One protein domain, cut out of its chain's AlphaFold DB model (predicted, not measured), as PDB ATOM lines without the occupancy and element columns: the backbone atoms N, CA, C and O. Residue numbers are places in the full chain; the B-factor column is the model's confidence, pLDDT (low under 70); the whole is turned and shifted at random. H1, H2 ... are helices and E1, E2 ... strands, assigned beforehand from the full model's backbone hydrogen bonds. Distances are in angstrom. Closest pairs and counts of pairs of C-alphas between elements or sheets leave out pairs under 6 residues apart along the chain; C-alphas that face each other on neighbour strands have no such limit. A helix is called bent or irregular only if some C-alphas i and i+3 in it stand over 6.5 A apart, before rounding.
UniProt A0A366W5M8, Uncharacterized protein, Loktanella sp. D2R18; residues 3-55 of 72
ATOM      1  N   PHE A   3     160.701 169.598 215.840       92.56
ATOM      2  CA  PHE A   3     159.283 169.781 215.513       92.56
ATOM      3  C   PHE A   3     158.693 168.524 214.878       92.56
ATOM      4  O   PHE A   3     159.357 167.839 214.098       92.56
ATOM      5  N   ALA A   4     157.428 168.235 215.176       92.19
ATOM      6  CA  ALA A   4     156.707 167.121 214.577       92.19
ATOM      7  C   ALA A   4     156.180 167.495 213.180       92.19
ATOM      8  O   ALA A   4     155.615 168.570 212.985       92.19
ATOM      9  N   ARG A   5     156.357 166.602 212.204       91.50
ATOM     10  CA  ARG A   5     155.824 166.729 210.840       91.50
ATOM     11  C   ARG A   5     155.193 165.404 210.414       91.50
ATOM     12  O   ARG A   5     155.752 164.363 210.764       91.50
ATOM     13  N   PRO A   6     154.087 165.403 209.658       91.44
ATOM     14  CA  PRO A   6     153.515 164.163 209.141       91.44
ATOM     15  C   PRO A   6     154.525 163.408 208.273       91.44
ATOM     16  O   PRO A   6     155.149 164.014 207.402       91.44
ATOM     17  N   TYR A   7     154.704 162.103 208.506       86.56
ATOM     18  CA  TYR A   7     155.493 161.269 207.582       86.56
ATOM     19  C   TYR A   7     154.636 160.778 206.403       86.56
ATOM     20  O   TYR A   7     155.156 160.491 205.327       86.56
ATOM     21  N   ARG A   8     153.320 160.694 206.621       85.62
ATOM     22  CA  ARG A   8     152.275 160.395 205.636       85.62
ATOM     23  C   ARG A   8     151.149 161.417 205.785       85.62
ATOM     24  O   ARG A   8     150.998 162.000 206.857       85.62
ATOM     25  N   THR A   9     150.390 161.645 204.723       84.75
ATOM     26  CA  THR A   9     149.347 162.685 204.673       84.75
ATOM     27  C   THR A   9     147.931 162.147 204.843       84.75
ATOM     28  O   THR A   9     147.005 162.931 205.029       84.75
ATOM     29  N   ASP A  10     147.745 160.834 204.783       89.94
ATOM     30  CA  ASP A  10     146.453 160.195 204.981       89.94
ATOM     31  C   ASP A  10     146.146 159.953 206.469       89.94
ATOM     32  O   ASP A  10     147.046 159.779 207.297       89.94
ATOM     33  N   LEU A  11     144.851 159.952 206.797       90.38
ATOM     34  CA  LEU A  11     144.350 159.688 208.144       90.38
ATOM     35  C   LEU A  11     144.202 158.183 208.360       90.38
ATOM     36  O   LEU A  11     143.511 157.505 207.600       90.38
ATOM     37  N   LEU A  12     144.803 157.669 209.431       91.31
ATOM     38  CA  LEU A  12     144.602 156.292 209.862       91.31
ATOM     39  C   LEU A  12     143.313 156.154 210.679       91.31
ATOM     40  O   LEU A  12     142.986 157.054 211.463       91.31
ATOM     41  N   PRO A  13     142.594 155.024 210.538       88.50
ATOM     42  CA  PRO A  13     141.430 154.752 211.361       88.50
ATOM     43  C   PRO A  13     141.852 154.599 212.824       88.50
ATOM     44  O   PRO A  13     142.888 154.008 213.132       88.50
ATOM     45  N   ILE A  14     141.025 155.114 213.725       89.75
ATOM     46  CA  ILE A  14     141.139 154.893 215.166       89.75
ATOM     47  C   ILE A  14     139.870 154.232 215.679       89.75
ATOM     48  O   ILE A  14     138.847 154.219 214.992       89.75
ATOM     49  N   GLN A  15     139.939 153.685 216.893       85.50
ATOM     50  CA  GLN A  15     138.739 153.214 217.572       85.50
ATOM     51  C   GLN A  15     137.695 154.339 217.626       85.50
ATOM     52  O   GLN A  15     138.075 155.502 217.791       85.50
ATOM     53  N   PRO A  16     136.398 154.013 217.484       78.56
ATOM     54  CA  PRO A  16     135.343 155.008 217.555       78.56
ATOM     55  C   PRO A  16     135.461 155.812 218.847       78.56
ATOM     56  O   PRO A  16     135.417 155.261 219.946       78.56
ATOM     57  N   THR A  17     135.628 157.120 218.700       81.31
ATOM     58  CA  THR A  17     135.545 158.059 219.816       81.31
ATOM     59  C   THR A  17     134.199 158.775 219.759       81.31
ATOM     60  O   THR A  17     133.462 158.655 218.780       81.31
ATOM     61  N   THR A  18     133.859 159.540 220.792       87.38
ATOM     62  CA  THR A  18     132.638 160.366 220.806       87.38
ATOM     63  C   THR A  18     132.651 161.493 219.762       87.38
ATOM     64  O   THR A  18     131.629 162.143 219.555       87.38
ATOM     65  N   GLN A  19     133.785 161.730 219.093       86.81
ATOM     66  CA  GLN A  19     133.958 162.721 218.034       86.81
ATOM     67  C   GLN A  19     134.494 162.069 216.749       86.81
ATOM     68  O   GLN A  19     135.119 161.007 216.771       86.81
ATOM     69  N   CYS A  20     134.270 162.727 215.608       86.25
ATOM     70  CA  CYS A  20     134.889 162.320 214.348       86.25
ATOM     71  C   CYS A  20     136.386 162.665 214.390       86.25
ATOM     72  O   CYS A  20     136.746 163.842 214.399       86.25
ATOM     73  N   ALA A  21     137.247 161.647 214.446       88.62
ATOM     74  CA  ALA A  21     138.692 161.809 214.560       88.62
ATOM     75  C   ALA A  21     139.450 160.715 213.789       88.62
ATOM     76  O   ALA A  21     138.922 159.635 213.526       88.62
ATOM     77  N   GLY A  22     140.701 161.011 213.431       90.38
ATOM     78  CA  GLY A  22     141.628 160.103 212.751       90.38
ATOM     79  C   GLY A  22     143.056 160.309 213.255       90.38
ATOM     80  O   GLY A  22     143.372 161.353 213.825       90.38
ATOM     81  N   LEU A  23     143.923 159.314 213.063       91.75
ATOM     82  CA  LEU A  23     145.308 159.354 213.537       91.75
ATOM     83  C   LEU A  23     146.265 159.766 212.419       91.75
ATOM     84  O   LEU A  23     146.272 159.169 211.346       91.75
ATOM     85  N   VAL A  24     147.109 160.763 212.697       92.69
ATOM     86  CA  VAL A  24     148.191 161.202 211.802       92.69
ATOM     87  C   VAL A  24     149.531 160.832 212.424       92.69
ATOM     88  O   VAL A  24     149.914 161.409 213.443       92.69
ATOM     89  N   PRO A  25     150.282 159.899 211.828       90.62
ATOM     90  CA  PRO A  25     151.619 159.597 212.305       90.62
ATOM     91  C   PRO A  25     152.620 160.717 211.997       90.62
ATOM     92  O   PRO A  25     152.733 161.188 210.859       90.62
ATOM     93  N   LEU A  26     153.404 161.101 213.003       91.81
ATOM     94  CA  LEU A  26     154.361 162.202 212.913       91.81
ATOM     95  C   LEU A  26     155.799 161.714 213.111       91.81
ATOM     96  O   LEU A  26     156.062 160.814 213.907       91.81
ATOM     97  N   TRP A  27     156.740 162.365 212.435       91.75
ATOM     98  CA  TRP A  27     158.176 162.263 212.682       91.75
ATOM     99  C   TRP A  27     158.738 163.587 213.175       91.75
ATOM    100  O   TRP A  27     158.353 164.664 212.713       91.75
ATOM    101  N   MET A  28     159.708 163.505 214.080       93.06
ATOM    102  CA  MET A  28     160.423 164.681 214.554       93.06
ATOM    103  C   MET A  28     161.518 165.091 213.564       93.06
ATOM    104  O   MET A  28     162.240 164.258 213.016       93.06
ATOM    105  N   HIS A  29     161.645 166.393 213.348       92.62
ATOM    106  CA  HIS A  29     162.653 167.014 212.500       92.62
ATOM    107  C   HIS A  29     163.330 168.134 213.274       92.62
ATOM    108  O   HIS A  29     162.690 168.816 214.070       92.62
ATOM    109  N   MET A  30     164.613 168.350 213.028       94.38
ATOM    110  CA  MET A  30     165.298 169.554 213.474       94.38
ATOM    111  C   MET A  30     164.685 170.778 212.793       94.38
ATOM    112  O   MET A  30     164.113 170.685 211.710       94.38
ATOM    113  N   GLU A  31     164.851 171.941 213.406       91.19
ATOM    114  CA  GLU A  31     164.412 173.233 212.866       91.19
ATOM    115  C   GLU A  31     164.878 173.496 211.426       91.19
ATOM    116  O   GLU A  31     164.103 173.966 210.601       91.19
ATOM    117  N   GLY A  32     166.102 173.080 211.081       90.31
ATOM    118  CA  GLY A  32     166.634 173.138 209.712       90.31
ATOM    119  C   GLY A  32     166.051 172.096 208.745       90.31
ATOM    120  O   GLY A  32     166.585 171.902 207.659       90.31
ATOM    121  N   GLY A  33     165.007 171.368 209.141       88.75
ATOM    122  CA  GLY A  33     164.340 170.346 208.338       88.75
ATOM    123  C   GLY A  33     165.043 168.988 208.302       88.75
ATOM    124  O   GLY A  33     164.475 168.038 207.763       88.75
ATOM    125  N   SER A  34     166.239 168.858 208.884       90.94
ATOM    126  CA  SER A  34     166.947 167.577 208.923       90.94
ATOM    127  C   SER A  34     166.268 166.565 209.864       90.94
ATOM    128  O   SER A  34     165.617 166.959 210.836       90.94
ATOM    129  N   PRO A  35     166.404 165.252 209.608       89.75
ATOM    130  CA  PRO A  35     165.892 164.203 210.489       89.75
ATOM    131  C   PRO A  35     166.410 164.332 211.935       89.75
ATOM    132  O   PRO A  35     167.626 164.400 212.154       89.75
ATOM    133  N   PHE A  36     165.513 164.324 212.929       91.94
ATOM    134  CA  PHE A  36     165.896 164.210 214.336       91.94
ATOM    135  C   PHE A  36     166.356 162.780 214.648       91.94
ATOM    136  O   PHE A  36     165.554 161.860 214.759       91.94
ATOM    137  N   GLN A  37     167.662 162.590 214.843       85.81
ATOM    138  CA  GLN A  37     168.278 161.257 214.927       85.81
ATOM    139  C   GLN A  37     167.760 160.370 216.074       85.81
ATOM    140  O   GLN A  37     167.866 159.151 215.979       85.81
ATOM    141  N   ALA A  38     167.198 160.951 217.138       87.94
ATOM    142  CA  ALA A  38     166.602 160.188 218.236       87.94
ATOM    143  C   ALA A  38     165.139 159.778 217.975       87.94
ATOM    144  O   ALA A  38     164.559 159.059 218.785       87.94
ATOM    145  N   ALA A  39     164.528 160.198 216.859       90.88
ATOM    146  CA  ALA A  39     163.199 159.742 216.467       90.88
ATOM    147  C   ALA A  39     163.253 158.253 216.060       90.88
ATOM    148  O   ALA A  39     163.914 157.925 215.067       90.88
ATOM    149  N   PRO A  40     162.526 157.346 216.742       90.00
ATOM    150  CA  PRO A  40     162.630 155.905 216.496       90.00
ATOM    151  C   PRO A  40     162.343 155.501 215.045       90.00
ATOM    152  O   PRO A  40     163.047 154.665 214.482       90.00
ATOM    153  N   GLY A  41     161.360 156.141 214.398       89.81
ATOM    154  CA  GLY A  41     161.028 155.877 212.993       89.81
ATOM    155  C   GLY A  41     162.169 156.207 212.025       89.81
ATOM    156  O   GLY A  41     162.430 155.449 211.094       89.81
ATOM    157  N   GLN A  42     162.906 157.294 212.273       90.69
ATOM    158  CA  GLN A  42     164.056 157.676 211.449       90.69
ATOM    159  C   GLN A  42     165.282 156.803 211.742       90.69
ATOM    160  O   GLN A  42     166.008 156.436 210.816       90.69
ATOM    161  N   ALA A  43     165.481 156.405 213.004       90.88
ATOM    162  CA  ALA A  43     166.501 155.427 213.371       90.88
ATOM    163  C   ALA A  43     166.265 154.080 212.657       90.88
ATOM    164  O   ALA A  43     167.184 153.534 212.044       90.88
ATOM    165  N   LEU A  44     165.020 153.592 212.640       92.06
ATOM    166  CA  LEU A  44     164.637 152.379 211.916       92.06
ATOM    167  C   LEU A  44     164.835 152.524 210.399       92.06
ATOM    168  O   LEU A  44     165.398 151.629 209.771       92.06
ATOM    169  N   ALA A  45     164.451 153.659 209.806       91.62
ATOM    170  CA  ALA A  45     164.658 153.917 208.379       91.62
ATOM    171  C   ALA A  45     166.141 153.810 207.973       91.62
ATOM    172  O   ALA A  45     166.461 153.246 206.923       91.62
ATOM    173  N   LYS A  46     167.064 154.276 208.828       92.38
ATOM    174  CA  LYS A  46     168.513 154.149 208.606       92.38
ATOM    175  C   LYS A  46     168.978 152.688 208.597       92.38
ATOM    176  O   LYS A  46     169.802 152.322 207.756       92.38
ATOM    177  N   VAL A  47     168.450 151.858 209.499       94.38
ATOM    178  CA  VAL A  47     168.748 150.416 209.553       94.38
ATOM    179  C   VAL A  47     168.213 149.707 208.306       94.38
ATOM    180  O   VAL A  47     168.956 148.981 207.646       94.38
ATOM    181  N   LEU A  48     166.961 149.978 207.925       96.12
ATOM    182  CA  LEU A  48     166.333 149.399 206.731       96.12
ATOM    183  C   LEU A  48     167.078 149.771 205.441       96.12
ATOM    184  O   LEU A  48     167.264 148.918 204.575       96.12
ATOM    185  N   ALA A  49     167.590 151.002 205.336       96.50
ATOM    186  CA  ALA A  49     168.442 151.404 204.218       96.50
ATOM    187  C   ALA A  49     169.733 150.567 204.126       96.50
ATOM    188  O   ALA A  49     170.258 150.366 203.033       96.50
ATOM    189  N   GLY A  50     170.252 150.066 205.253       98.00
ATOM    190  CA  GLY A  50     171.382 149.135 205.292       98.00
ATOM    191  C   GLY A  50     171.060 147.785 204.659       98.00
ATOM    192  O   GLY A  50     171.778 147.354 203.762       98.00
ATOM    193  N   PHE A  51     169.949 147.164 205.063       98.38
ATOM    194  CA  PHE A  51     169.481 145.913 204.457       98.38
ATOM    195  C   PHE A  51     169.186 146.073 202.962       98.38
ATOM    196  O   PHE A  51     169.595 145.231 202.164       98.38
ATOM    197  N   ALA A  52     168.567 147.190 202.567       98.31
ATOM    198  CA  ALA A  52     168.266 147.479 201.169       98.31
ATOM    199  C   ALA A  52     169.531 147.548 200.293       98.31
ATOM    200  O   ALA A  52     169.534 147.006 199.190       98.31
ATOM    201  N   ARG A  53     170.628 148.144 200.789       98.56
ATOM    202  CA  ARG A  53     171.924 148.172 200.074       98.56
ATOM    203  C   ARG A  53     172.515 146.780 199.836       98.56
ATOM    204  O   ARG A  53     173.291 146.616 198.903       98.56
ATOM    205  N   LEU A  54     172.152 145.799 200.660       98.38
ATOM    206  CA  LEU A  54     172.564 144.400 200.523       98.38
ATOM    207  C   LEU A  54     171.562 143.562 199.709       98.38
ATOM    208  O   LEU A  54     171.737 142.355 199.589       98.38
ATOM    209  N   GLY A  55     170.488 144.168 199.184       98.44
ATOM    210  CA  GLY A  55     169.415 143.447 198.491       98.44
ATOM    211  C   GLY A  55     168.529 142.604 199.416       98.44
ATOM    212  O   GLY A  55     167.789 141.746 198.941       98.44
TER     213      GLY A  55
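What this domain is: This is residues 3 to 55 of the 72 residues of an uncharacterized protein of Loktanella sp. D2R18 (UniProt A0A366W5M8). What shape does the printed part make? It is a loose string of parts: a small two-strand hairpin, E1 and E2, in the middle, a long loop of residues 7 to 25 that reaches away from it and folds back, and one helix, H1, on the other side, with residues 47 to 55 sticking out. What is it made of, and in what order? The printed part has 53 residues with named elements in the order E1, E2, H1; the two strands form an antiparallel sheet, and the class is mixed, helices and strands, with only 23 residues in named elements, under half. How spread out is it? It is only just loose, close to extended, with a radius of gyration of the C-alphas of 14.7 A, and its outline is only just flat, spanning 46 by 30 by 16 A.

How they stand to each other: How do the two strands pair? E1, residues 3 to 6, and E2, residues 26 to 30, form an antiparallel hairpin, with 139 degrees between their N-to-C directions. The C-alphas of Ala 4 and Met 28 face each other at 4.4 A, and N 3 and O 29, like N 27 and O 5, are within hydrogen-bond range at 2.8 A. Where does the helix come nearest to the strands? H1, residues 40 to 53, has its closest C-alpha pair with E2 at Trp 27 and Gly 41, 7.0 A apart, and 2 pairs of C-alphas are within 8 A. E1 and H1 are apart. Is the helix backbone complete? In H1 every O i to N i+4 pair is within hydrogen-bond range, and H1 is not bent.

Where its parts are: Where does the first strand lie? E1 begins at C-alpha 3, (159.283, 169.781, 215.513), and measures 10.3 A from first to last C-alpha. Where is the second strand? E2 runs 13.2 A from C-alpha 26, (154.361, 162.202, 212.913), to C-alpha 30. Where does the helix end? H1 runs 20.4 A from C-alpha 40 to C-alpha 53, (171.924, 148.172, 200.074).

The domain as a whole: How large is it? The two C-alphas farthest apart are those of Thr 18 and Leu 54, at 47.5 A. Which stretches lie outside the named elements? The link from E1 to E2 is long, with 19 residues between them, and that from E2 to H1 is short, with 9. What stands free? Residues 47 to 55 stand free, of which 47 to 53 belong to H1; the body without them spans 37 by 21 by 15 A. Is the model confident and unbroken? The printed part has no cut, its mean pLDDT is 90.9, and no printed residue is under 70.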